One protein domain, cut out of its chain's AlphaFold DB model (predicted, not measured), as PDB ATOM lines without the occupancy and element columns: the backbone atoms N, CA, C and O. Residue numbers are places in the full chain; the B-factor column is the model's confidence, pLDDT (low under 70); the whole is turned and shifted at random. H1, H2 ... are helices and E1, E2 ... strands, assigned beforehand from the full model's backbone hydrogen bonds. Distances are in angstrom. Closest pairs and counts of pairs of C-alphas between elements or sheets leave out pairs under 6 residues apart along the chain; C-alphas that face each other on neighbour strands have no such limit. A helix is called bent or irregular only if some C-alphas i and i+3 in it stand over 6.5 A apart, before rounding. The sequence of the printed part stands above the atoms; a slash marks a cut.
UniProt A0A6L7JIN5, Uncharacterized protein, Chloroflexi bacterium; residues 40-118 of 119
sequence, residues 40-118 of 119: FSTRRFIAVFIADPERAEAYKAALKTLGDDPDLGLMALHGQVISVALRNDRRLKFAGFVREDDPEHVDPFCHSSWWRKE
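This is residues 40 to 118 of the 119 residues of an uncharacterized protein of Chloroflexi bacterium (UniProt A0A6L7JIN5). One long helix, H3, runs along one side of the domain, with H2 packed at a steep angle on its first part and the two-stranded hairpin of E1 and E2 by its last part. H1 lies crosswise to H3, placed between H2 and E2, and a long loop, residues 98 to 112, joins the two strands. The printed part has 79 residues, with three named helices and then two named strands in the order H1, H2, H3, E1, E2, and the sheet, E1 - E2, is antiparallel. The class is mixed, helices and strands, with 50 residues in named elements. The whole is compact, with a radius of gyration of the C-alphas of 12.5 A, and it spans 34 by 26 by 21 A.

Begin at residues 40 to 41, a short stretch that pairs antiparallel with residues 114 to 115 of E2, the strand of residues 113 to 117. The next residues, 42 to 49, are H1; look from its Thr 42 to Ser 113 of E2, where the closest C-alphas of the two elements are 5.3 A apart. Go on to H2, residues 53 to 64: it is close to H1 but not clearly touching, the closest C-alphas being those of Phe 49 and Arg 55, 6.2 A apart, and the two run opposite ways at a steep tilt of 55 degrees. Residues 70 to 88 are H3, and residues 62 to 64 of H2 touch its residues 70 to 77. The closest C-alphas there are those of Leu 63 and Gly 73, 5.9 A apart; H2 and H3 run opposite ways at a steep tilt of 64 degrees. With residues 78 to 83 alone, H3 only just touches H1, with 3 pairs of C-alphas within 8 A, the closest being Thr 42 and Ser 83 at 7.0 A; their lines are about perpendicular, at 86 degrees. After H3 comes E1, residues 92 to 97, and the closest C-alphas of H3 and E1 are those of Leu 86 and Leu 92, 6.9 A apart. H3 and E2 are near each other, with 5 pairs of C-alphas within 10 A. E1 and E2 form an antiparallel hairpin, with 155 degrees between their directions; look for N 93 and O 116, 2.8 A apart, and N 116 and O 93, 2.9 A apart, both within hydrogen-bond range. H1 and E1 are apart, and H2 is apart from both strands. In H1 and H2 every O i to N i+4 pair is within hydrogen-bond range; in H3 it is 13 of 15.

Find C-alpha 42 at (-43.123, 13.171, -5.782), where H1 begins; it runs 10.3 A to C-alpha 49. H2 covers 16.8 A from Pro 53 to Lys 64. Find C-alpha 70 at (-40.512, 30.970, -12.233); from there H3 runs 25.2 A to C-alpha 88. H3 is irregular, but only just: C-alphas 79 and 82 are 6.6 A apart. E1 measures 14.5 A from Leu 92 to Phe 97. E2 measures 13.4 A from Ser 113 to Lys 117, where it ends at (-39.812, 0.878, -5.695).

The two C-alphas farthest apart are those of Asp 68 and Glu 118, at 38.2 A, while the first and last printed C-alphas, those of Phe 40 and Glu 118, are 11.7 A apart. The printed part has no cut. The links H1 to H2, H2 to H3 and H3 to E1 are tight, and the link E1 to E2, 15 residues, is long. The mean pLDDT of the printed part is 93.3, and no printed residue is under 70.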
ATOM      1  N   PHE A  40     -42.674   6.421  -1.717       96.50
ATOM      2  CA  PHE A  40     -42.400   7.852  -1.564       96.50
ATOM      3  C   PHE A  40     -43.326   8.701  -2.439       96.50
ATOM      4  O   PHE A  40     -43.861   8.224  -3.439       96.50
ATOM      5  N   SER A  41     -43.526   9.961  -2.057       95.75
ATOM      6  CA  SER A  41     -44.277  10.939  -2.846       95.75
ATOM      7  C   SER A  41     -43.346  11.686  -3.814       95.75
ATOM      8  O   SER A  41     -42.143  11.795  -3.556       95.75
ATOM      9  N   THR A  42     -43.879  12.255  -4.902       95.06
ATOM     10  CA  THR A  42     -43.123  13.171  -5.782       95.06
ATOM     11  C   THR A  42     -42.495  14.304  -4.965       95.06
ATOM     12  O   THR A  42     -41.301  14.572  -5.093       95.06
ATOM     13  N   ARG A  43     -43.262  14.906  -4.045       93.69
ATOM     14  CA  ARG A  43     -42.778  15.953  -3.136       93.69
ATOM     15  C   ARG A  43     -41.565  15.498  -2.318       93.69
ATOM     16  O   ARG A  43     -40.552  16.198  -2.256       93.69
ATOM     17  N   ARG A  44     -41.649  14.328  -1.678       94.50
ATOM     18  CA  ARG A  44     -40.565  13.782  -0.852       94.50
ATOM     19  C   ARG A  44     -39.338  13.464  -1.692       94.50
ATOM     20  O   ARG A  44     -38.224  13.723  -1.240       94.50
ATOM     21  N   PHE A  45     -39.541  12.938  -2.900       96.19
ATOM     22  CA  PHE A  45     -38.463  12.702  -3.850       96.19
ATOM     23  C   PHE A  45     -37.722  14.000  -4.170       96.19
ATOM     24  O   PHE A  45     -36.508  14.045  -4.002       96.19
ATOM     25  N   ILE A  46     -38.442  15.068  -4.531       95.56
ATOM     26  CA  ILE A  46     -37.856  16.385  -4.824       95.56
ATOM     27  C   ILE A  46     -37.073  16.909  -3.619       95.56
ATOM     28  O   ILE A  46     -35.920  17.302  -3.769       95.56
ATOM     29  N   ALA A  47     -37.652  16.848  -2.417       94.25
ATOM     30  CA  ALA A  47     -36.994  17.309  -1.196       94.25
ATOM     31  C   ALA A  47     -35.665  16.579  -0.924       94.25
ATOM     32  O   ALA A  47     -34.684  17.208  -0.536       94.25
ATOM     33  N   VAL A  48     -35.615  15.260  -1.139       95.88
ATOM     34  CA  VAL A  48     -34.378  14.466  -1.009       95.88
ATOM     35  C   VAL A  48     -33.410  14.749  -2.158       95.88
ATOM     36  O   VAL A  48     -32.197  14.802  -1.948       95.88
ATOM     37  N   PHE A  49     -33.930  14.943  -3.368       97.38
ATOM     38  CA  PHE A  49     -33.137  15.238  -4.553       97.38
ATOM     39  C   PHE A  49     -32.340  16.532  -4.355       97.38
ATOM     40  O   PHE A  49     -31.121  16.492  -4.482       97.38
ATOM     41  N   ILE A  50     -32.996  17.624  -3.946       97.06
ATOM     42  CA  ILE A  50     -32.376  18.950  -3.762       97.06
ATOM     43  C   ILE A  50     -31.604  19.116  -2.445       97.06
ATOM     44  O   ILE A  50     -30.964  20.144  -2.240       97.06
ATOM     45  N   ALA A  51     -31.662  18.142  -1.531       97.00
ATOM     46  CA  ALA A  51     -30.855  18.170  -0.307       97.00
ATOM     47  C   ALA A  51     -29.353  17.966  -0.587       97.00
ATOM     48  O   ALA A  51     -28.511  18.269   0.257       97.00
ATOM     49  N   ASP A  52     -29.021  17.447  -1.768       97.31
ATOM     50  CA  ASP A  52     -27.658  17.292  -2.257       97.31
ATOM     51  C   ASP A  52     -27.250  18.510  -3.101       97.31
ATOM     52  O   ASP A  52     -27.986  18.870  -4.026       97.31
ATOM     53  N   PRO A  53     -26.101  19.153  -2.814       97.62
ATOM     54  CA  PRO A  53     -25.700  20.381  -3.495       97.62
ATOM     55  C   PRO A  53     -25.557  20.254  -5.015       97.62
ATOM     56  O   PRO A  53     -25.934  21.177  -5.732       97.62
ATOM     57  N   GLU A  54     -25.045  19.132  -5.525       96.75
ATOM     58  CA  GLU A  54     -24.854  18.934  -6.969       96.75
ATOM     59  C   GLU A  54     -26.209  18.846  -7.674       96.75
ATOM     60  O   GLU A  54     -26.464  19.524  -8.673       96.75
ATOM     61  N   ARG A  55     -27.126  18.069  -7.094       97.94
ATOM     62  CA  ARG A  55     -28.494  17.935  -7.603       97.94
ATOM     63  C   ARG A  55     -29.304  19.220  -7.455       97.94
ATOM     64  O   ARG A  55     -30.120  19.516  -8.324       97.94
ATOM     65  N   ALA A  56     -29.068  20.008  -6.407       98.19
ATOM     66  CA  ALA A  56     -29.694  21.316  -6.233       98.19
ATOM     67  C   ALA A  56     -29.265  22.312  -7.322       98.19
ATOM     68  O   ALA A  56     -30.098  23.054  -7.843       98.19
ATOM     69  N   GLU A  57     -27.985  22.322  -7.701       98.31
ATOM     70  CA  GLU A  57     -27.506  23.160  -8.803       98.31
ATOM     71  C   GLU A  57     -28.043  22.683 -10.157       98.31
ATOM     72  O   GLU A  57     -28.492  23.507 -10.955       98.31
ATOM     73  N   ALA A  58     -28.105  21.369 -10.391       98.38
ATOM     74  CA  ALA A  58     -28.733  20.812 -11.589       98.38
ATOM     75  C   ALA A  58     -30.232  21.147 -11.668       98.38
ATOM     76  O   ALA A  58     -30.724  21.528 -12.727       98.38
ATOM     77  N   TYR A  59     -30.949  21.088 -10.542       98.25
ATOM     78  CA  TYR A  59     -32.351  21.498 -10.442       98.25
ATOM     79  C   TYR A  59     -32.534  22.971 -10.836       98.25
ATOM     80  O   TYR A  59     -33.391  23.290 -11.657       98.25
ATOM     81  N   LYS A  60     -31.684  23.875 -10.326       97.75
ATOM     82  CA  LYS A  60     -31.705  25.297 -10.718       97.75
ATOM     83  C   LYS A  60     -31.363  25.489 -12.195       97.75
ATOM     84  O   LYS A  60     -31.943  26.357 -12.841       97.75
ATOM     85  N   ALA A  61     -30.404  24.729 -12.722       97.94
ATOM     86  CA  ALA A  61     -30.018  24.795 -14.127       97.94
ATOM     87  C   ALA A  61     -31.160  24.342 -15.045       97.94
ATOM     88  O   ALA A  61     -31.453  25.035 -16.012       97.94
ATOM     89  N   ALA A  62     -31.842  23.248 -14.700       97.81
ATOM     90  CA  ALA A  62     -33.012  22.757 -15.419       97.81
ATOM     91  C   ALA A  62     -34.189  23.739 -15.347       97.81
ATOM     92  O   ALA A  62     -34.827  24.001 -16.358       97.81
ATOM     93  N   LEU A  63     -34.438  24.357 -14.187       96.88
ATOM     94  CA  LEU A  63     -35.482  25.376 -14.066       96.88
ATOM     95  C   LEU A  63     -35.244  26.556 -15.021       96.88
ATOM     96  O   LEU A  63     -36.174  27.012 -15.676       96.88
ATOM     97  N   LYS A  64     -33.990  27.006 -15.166       96.00
ATOM     98  CA  LYS A  64     -33.626  28.098 -16.089       96.00
ATOM     99  C   LYS A  64     -33.880  27.771 -17.561       96.00
ATOM    100  O   LYS A  64     -33.954  28.694 -18.365       96.00
ATOM    101  N   THR A  65     -33.976  26.495 -17.944       96.62
ATOM    102  CA  THR A  65     -34.285  26.135 -19.336       96.62
ATOM    103  C   THR A  65     -35.779  26.192 -19.643       96.62
ATOM    104  O   THR A  65     -36.144  26.106 -20.809       96.62
ATOM    105  N   LEU A  66     -36.639  26.324 -18.628       94.81
ATOM    106  CA  LEU A  66     -38.100  26.284 -18.763       94.81
ATOM    107  C   LEU A  66     -38.733  27.676 -18.933       94.81
ATOM    108  O   LEU A  66     -39.949  27.818 -18.825       94.81
ATOM    109  N   GLY A  67     -37.916  28.686 -19.242       90.12
ATOM    110  CA  GLY A  67     -38.346  30.060 -19.487       90.12
ATOM    111  C   GLY A  67     -38.126  30.993 -18.297       90.12
ATOM    112  O   GLY A  67     -37.518  30.628 -17.292       90.12
ATOM    113  N   ASP A  68     -38.609  32.227 -18.449       88.44
ATOM    114  CA  ASP A  68     -38.365  33.315 -17.496       88.44
ATOM    115  C   ASP A  68     -39.415  33.397 -16.376       88.44
ATOM    116  O   ASP A  68     -39.166  34.050 -15.361       88.44
ATOM    117  N   ASP A  69     -40.577  32.751 -16.541       91.12
ATOM    118  CA  ASP A  69     -41.615  32.683 -15.509       91.12
ATOM    119  C   ASP A  69     -41.268  31.581 -14.489       91.12
ATOM    120  O   ASP A  69     -41.302  30.391 -14.830       91.12
ATOM    121  N   PRO A  70     -40.937  31.940 -13.234       87.81
ATOM    122  CA  PRO A  70     -40.512  30.970 -12.233       87.81
ATOM    123  C   PRO A  70     -41.618  29.985 -11.854       87.81
ATOM    124  O   PRO A  70     -41.327  28.812 -11.630       87.81
ATOM    125  N   ASP A  71     -42.869  30.441 -11.781       90.62
ATOM    126  CA  ASP A  71     -43.984  29.620 -11.313       90.62
ATOM    127  C   ASP A  71     -44.377  28.612 -12.394       90.62
ATOM    128  O   ASP A  71     -44.504  27.418 -12.110       90.62
ATOM    129  N   LEU A  72     -44.478  29.057 -13.652       90.56
ATOM    130  CA  LEU A  72     -44.710  28.154 -14.784       90.56
ATOM    131  C   LEU A  72     -43.549  27.170 -14.970       90.56
ATOM    132  O   LEU A  72     -43.779  25.982 -15.214       90.56
ATOM    133  N   GLY A  73     -42.309  27.635 -14.796       94.69
ATOM    134  CA  GLY A  73     -41.126  26.783 -14.832       94.69
ATOM    135  C   GLY A  73     -41.167  25.696 -13.757       94.69
ATOM    136  O   GLY A  73     -40.905  24.531 -14.050       94.69
ATOM    137  N   LEU A  74     -41.552  26.038 -12.524       94.75
ATOM    138  CA  LEU A  74     -41.686  25.074 -11.429       94.75
ATOM    139  C   LEU A  74     -42.827  24.077 -11.672       94.75
ATOM    140  O   LEU A  74     -42.652  22.884 -11.409       94.75
ATOM    141  N   MET A  75     -43.954  24.526 -12.237       92.94
ATOM    142  CA  MET A  75     -45.055  23.637 -12.627       92.94
ATOM    143  C   MET A  75     -44.610  22.606 -13.667       92.94
ATOM    144  O   MET A  75     -44.843  21.405 -13.494       92.94
ATOM    145  N   ALA A  76     -43.911  23.049 -14.716       94.38
ATOM    146  CA  ALA A  76     -43.358  22.158 -15.731       94.38
ATOM    147  C   ALA A  76     -42.289  21.226 -15.138       94.38
ATOM    148  O   ALA A  76     -42.305  20.018 -15.376       94.38
ATOM    149  N   LEU A  77     -41.395  21.741 -14.295       96.25
ATOM    150  CA  LEU A  77     -40.326  20.952 -13.690       96.25
ATOM    151  C   LEU A  77     -40.872  19.826 -12.804       96.25
ATOM    152  O   LEU A  77     -40.436  18.681 -12.911       96.25
ATOM    153  N   HIS A  78     -41.842  20.118 -11.939       94.81
ATOM    154  CA  HIS A  78     -42.388  19.125 -11.012       94.81
ATOM    155  C   HIS A  78     -43.384  18.184 -11.701       94.81
ATOM    156  O   HIS A  78     -43.309  16.957 -11.553       94.81
ATOM    157  N   GLY A  79     -44.316  18.753 -12.468       90.50
ATOM    158  CA  GLY A  79     -45.436  18.029 -13.066       90.50
ATOM    159  C   GLY A  79     -45.093  17.301 -14.364       90.50
ATOM    160  O   GLY A  79     -45.675  16.253 -14.635       90.50
ATOM    161  N   GLN A  80     -44.145  17.816 -15.147       92.81
ATOM    162  CA  GLN A  80     -43.749  17.224 -16.423       92.81
ATOM    163  C   GLN A  80     -42.359  16.603 -16.316       92.81
ATOM    164  O   GLN A  80     -42.255  15.394 -16.454       92.81
ATOM    165  N   VAL A  81     -41.312  17.353 -15.968       96.69
ATOM    166  CA  VAL A  81     -39.935  16.827 -16.025       96.69
ATOM    167  C   VAL A  81     -39.710  15.699 -15.014       96.69
ATOM    168  O   VAL A  81     -39.466  14.550 -15.383       96.69
ATOM    169  N   ILE A  82     -39.846  15.994 -13.721       96.69
ATOM    170  CA  ILE A  82     -39.568  15.026 -12.654       96.69
ATOM    171  C   ILE A  82     -40.588  13.888 -12.691       96.69
ATOM    172  O   ILE A  82     -40.213  12.718 -12.664       96.69
ATOM    173  N   SER A  83     -41.878  14.203 -12.801       94.00
ATOM    174  CA  SER A  83     -42.925  13.176 -12.815       94.00
ATOM    175  C   SER A  83     -42.838  12.241 -14.029       94.00
ATOM    176  O   SER A  83     -43.067  11.039 -13.874       94.00
ATOM    177  N   VAL A  84     -42.468  12.733 -15.220       94.69
ATOM    178  CA  VAL A  84     -42.239  11.874 -16.398       94.69
ATOM    179  C   VAL A  84     -40.962  11.052 -16.239       94.69
ATOM    180  O   VAL A  84     -40.986   9.860 -16.549       94.69
ATOM    181  N   ALA A  85     -39.883  11.617 -15.691       97.12
ATOM    182  CA  ALA A  85     -38.663  10.859 -15.400       97.12
ATOM    183  C   ALA A  85     -38.944   9.686 -14.439       97.12
ATOM    184  O   ALA A  85     -38.563   8.548 -14.718       97.12
ATOM    185  N   LEU A  86     -39.706   9.926 -13.361       97.00
ATOM    186  CA  LEU A  86     -40.161   8.872 -12.444       97.00
ATOM    187  C   LEU A  86     -41.063   7.844 -13.143       97.00
ATOM    188  O   LEU A  86     -40.935   6.645 -12.902       97.00
ATOM    189  N   ARG A  87     -41.966   8.295 -14.025       96.38
ATOM    190  CA  ARG A  87     -42.869   7.419 -14.791       96.38
ATOM    191  C   ARG A  87     -42.115   6.497 -15.753       96.38
ATOM    192  O   ARG A  87     -42.564   5.372 -15.970       96.38
ATOM    193  N   ASN A  88     -41.019   6.975 -16.333       95.81
ATOM    194  CA  ASN A  88     -40.238   6.253 -17.336       95.81
ATOM    195  C   ASN A  88     -39.234   5.261 -16.724       95.81
ATOM    196  O   ASN A  88     -38.785   4.345 -17.420       95.81
ATOM    197  N   ASP A  89     -38.902   5.386 -15.435       96.69
ATOM    198  CA  ASP A  89     -38.031   4.426 -14.757       96.69
ATOM    199  C   ASP A  89     -38.783   3.126 -14.419       96.69
ATOM    200  O   ASP A  89     -39.710   3.084 -13.610       96.69
ATOM    201  N   ARG A  90     -38.341   2.013 -15.016       95.75
ATOM    202  CA  ARG A  90     -38.973   0.689 -14.868       95.75
ATOM    203  C   ARG A  90     -38.931   0.122 -13.444       95.75
ATOM    204  O   ARG A  90     -39.684  -0.812 -13.165       95.75
ATOM    205  N   ARG A  91     -38.057   0.643 -12.576       96.75
ATOM    206  CA  ARG A  91     -37.915   0.227 -11.168       96.75
ATOM    207  C   ARG A  91     -39.016   0.816 -10.290       96.75
ATOM    208  O   ARG A  91     -39.174   0.385  -9.151       96.75
ATOM    209  N   LEU A  92     -39.757   1.801 -10.799       97.75
ATOM    210  CA  LEU A  92     -40.823   2.471 -10.075       97.75
ATOM    211  C   LEU A  92     -42.201   2.063 -10.596       97.75
ATOM    212  O   LEU A  92     -42.428   1.851 -11.788       97.75
ATOM    213  N   LYS A  93     -43.155   1.981  -9.672       97.69
ATOM    214  CA  LYS A  93     -44.581   1.819  -9.944       97.69
ATOM    215  C   LYS A  93     -45.323   3.050  -9.458       97.69
ATOM    216  O   LYS A  93     -45.195   3.443  -8.301       97.69
ATOM    217  N   PHE A  94     -46.133   3.628 -10.337       96.81
ATOM    218  CA  PHE A  94     -47.088   4.661  -9.958       96.81
ATOM    219  C   PHE A  94     -48.177   4.049  -9.068       96.81
ATOM    220  O   PHE A  94     -48.805   3.064  -9.453       96.81
ATOM    221  N   ALA A  95     -48.401   4.642  -7.899       96.19
ATOM    222  CA  ALA A  95     -49.311   4.144  -6.869       96.19
ATOM    223  C   ALA A  95     -50.504   5.082  -6.602       96.19
ATOM    224  O   ALA A  95     -51.194   4.931  -5.597       96.19
ATOM    225  N   GLY A  96     -50.777   6.019  -7.516       95.00
ATOM    226  CA  GLY A  96     -51.902   6.952  -7.431       95.00
ATOM    227  C   GLY A  96     -51.488   8.357  -7.002       95.00
ATOM    228  O   GLY A  96     -50.338   8.608  -6.654       95.00
ATOM    229  N   PHE A  97     -52.437   9.287  -7.049       93.62
ATOM    230  CA  PHE A  97     -52.223  10.655  -6.582       93.62
ATOM    231  C   PHE A  97     -52.282  10.728  -5.055       93.62
ATOM    232  O   PHE A  97     -53.024   9.978  -4.414       93.62
ATOM    233  N   VAL A  98     -51.502  11.638  -4.475       91.81
ATOM    234  CA  VAL A  98     -51.578  11.943  -3.046       91.81
ATOM    235  C   VAL A  98     -52.879  12.707  -2.783       91.81
ATOM    236  O   VAL A  98     -53.189  13.665  -3.491       91.81
ATOM    237  N   ARG A  99     -53.655  12.279  -1.785       89.50
ATOM    238  CA  ARG A  99     -54.949  12.888  -1.446       89.50
ATOM    239  C   ARG A  99     -54.772  14.252  -0.782       89.50
ATOM    240  O   ARG A  99     -53.792  14.449  -0.083       89.50
ATOM    241  N   GLU A 100     -55.743  15.148  -0.941       85.81
ATOM    242  CA  GLU A 100     -55.701  16.523  -0.405       85.81
ATOM    243  C   GLU A 100     -55.509  16.605   1.121       85.81
ATOM    244  O   GLU A 100     -54.945  17.573   1.622       85.81
ATOM    245  N   ASP A 101     -55.958  15.588   1.861       87.56
ATOM    246  CA  ASP A 101     -55.848  15.499   3.319       87.56
ATOM    247  C   ASP A 101     -54.489  14.975   3.818       87.56
ATOM    248  O   ASP A 101     -54.253  14.917   5.026       87.56
ATOM    249  N   ASP A 102     -53.584  14.608   2.911       86.88
ATOM    250  CA  ASP A 102     -52.266  14.069   3.233       86.88
ATOM    251  C   ASP A 102     -51.192  15.182   3.247       86.88
ATOM    252  O   ASP A 102     -51.104  15.968   2.301       86.88
ATOM    253  N   PRO A 103     -50.314  15.264   4.269       84.12
ATOM    254  CA  PRO A 103     -49.216  16.238   4.304       84.12
ATOM    255  C   PRO A 103     -48.285  16.203   3.079       84.12
ATOM    256  O   PRO A 103     -47.673  17.214   2.716       84.12
ATOM    257  N   GLU A 104     -48.174  15.053   2.417       83.75
ATOM    258  CA  GLU A 104     -47.359  14.861   1.216       83.75
ATOM    259  C   GLU A 104     -48.006  15.438  -0.055       83.75
ATOM    260  O   GLU A 104     -47.365  15.475  -1.110       83.75
ATOM    261  N   HIS A 105     -49.254  15.913   0.041       80.25
ATOM    262  CA  HIS A 105     -49.994  16.545  -1.050       80.25
ATOM    263  C   HIS A 105     -49.474  17.936  -1.389       80.25
ATOM    264  O   HIS A 105     -49.491  18.324  -2.552       80.25
ATOM    265  N   VAL A 106     -49.036  18.697  -0.377       75.00
ATOM    266  CA  VAL A 106     -48.807  20.140  -0.525       75.00
ATOM    267  C   VAL A 106     -47.507  20.404  -1.288       75.00
ATOM    268  O   VAL A 106     -46.444  20.568  -0.693       75.00
ATOM    269  N   ASP A 107     -47.602  20.436  -2.607       75.75
ATOM    270  CA  ASP A 107     -46.654  21.049  -3.528       75.75
ATOM    271  C   ASP A 107     -47.447  22.104  -4.320       75.75
ATOM    272  O   ASP A 107     -48.417  21.744  -4.986       75.75
ATOM    273  N   PRO A 108     -47.117  23.405  -4.219       80.75
ATOM    274  CA  PRO A 108     -47.909  24.448  -4.869       80.75
ATOM    275  C   PRO A 108     -47.786  24.432  -6.400       80.75
ATOM    276  O   PRO A 108     -48.543  25.130  -7.070       80.75
ATOM    277  N   PHE A 109     -46.861  23.644  -6.956       84.25
ATOM    278  CA  PHE A 109     -46.563  23.611  -8.385       84.25
ATOM    279  C   PHE A 109     -47.029  22.320  -9.069       84.25
ATOM    280  O   PHE A 109     -47.073  22.265 -10.297       84.25
ATOM    281  N   CYS A 110     -47.397  21.269  -8.327       81.06
ATOM    282  CA  CYS A 110     -47.921  20.047  -8.935       81.06
ATOM    283  C   CYS A 110     -48.804  19.213  -8.000       81.06
ATOM    284  O   CYS A 110     -48.657  19.224  -6.781       81.06
ATOM    285  N   HIS A 111     -49.675  18.392  -8.593       84.00
ATOM    286  CA  HIS A 111     -50.348  17.328  -7.854       84.00
ATOM    287  C   HIS A 111     -49.358  16.200  -7.543       84.00
ATOM    288  O   HIS A 111     -49.010  15.388  -8.407       84.00
ATOM    289  N   SER A 112     -48.922  16.141  -6.285       89.50
ATOM    290  CA  SER A 112     -48.014  15.103  -5.800       89.50
ATOM    291  C   SER A 112     -48.591  13.701  -6.035       89.50
ATOM    292  O   SER A 112     -49.799  13.462  -5.937       89.50
ATOM    293  N   SER A 113     -47.717  12.751  -6.360       94.75
ATOM    294  CA  SER A 113     -48.073  11.362  -6.662       94.75
ATOM    295  C   SER A 113     -47.295  10.387  -5.792       94.75
ATOM    296  O   SER A 113     -46.147  10.653  -5.447       94.75
ATOM    297  N   TRP A 114     -47.897   9.247  -5.465       96.62
ATOM    298  CA  TRP A 114     -47.238   8.139  -4.789       96.62
ATOM    299  C   TRP A 114     -46.515   7.234  -5.783       96.62
ATOM    300  O   TRP A 114     -47.052   6.861  -6.829       96.62
ATOM    301  N   TRP A 115     -45.312   6.816  -5.404       97.62
ATOM    302  CA  TRP A 115     -44.453   5.909  -6.152       97.62
ATOM    303  C   TRP A 115     -43.965   4.792  -5.245       97.62
ATOM    304  O   TRP A 115     -43.707   5.014  -4.062       97.62
ATOM    305  N   ARG A 116     -43.807   3.591  -5.800       97.69
ATOM    306  CA  ARG A 116     -43.210   2.447  -5.107       97.69
ATOM    307  C   ARG A 116     -42.024   1.925  -5.892       97.69
ATOM    308  O   ARG A 116     -42.152   1.680  -7.090       97.69
ATOM    309  N   LYS A 117     -40.901   1.725  -5.214       96.38
ATOM    310  CA  LYS A 117     -39.812   0.878  -5.695       96.38
ATOM    311  C   LYS A 117     -40.016  -0.511  -5.106       96.38
ATOM    312  O   LYS A 117     -40.069  -0.646  -3.885       96.38
ATOM    313  N   GLU A 118     -40.174  -1.493  -5.977       89.94
ATOM    314  CA  GLU A 118     -40.361  -2.910  -5.638       89.94
ATOM    315  C   GLU A 118     -39.044  -3.675  -5.920       89.94
ATOM    316  O   GLU A 118     -38.115  -3.080  -6.477       89.94
TER     317      GLU A 118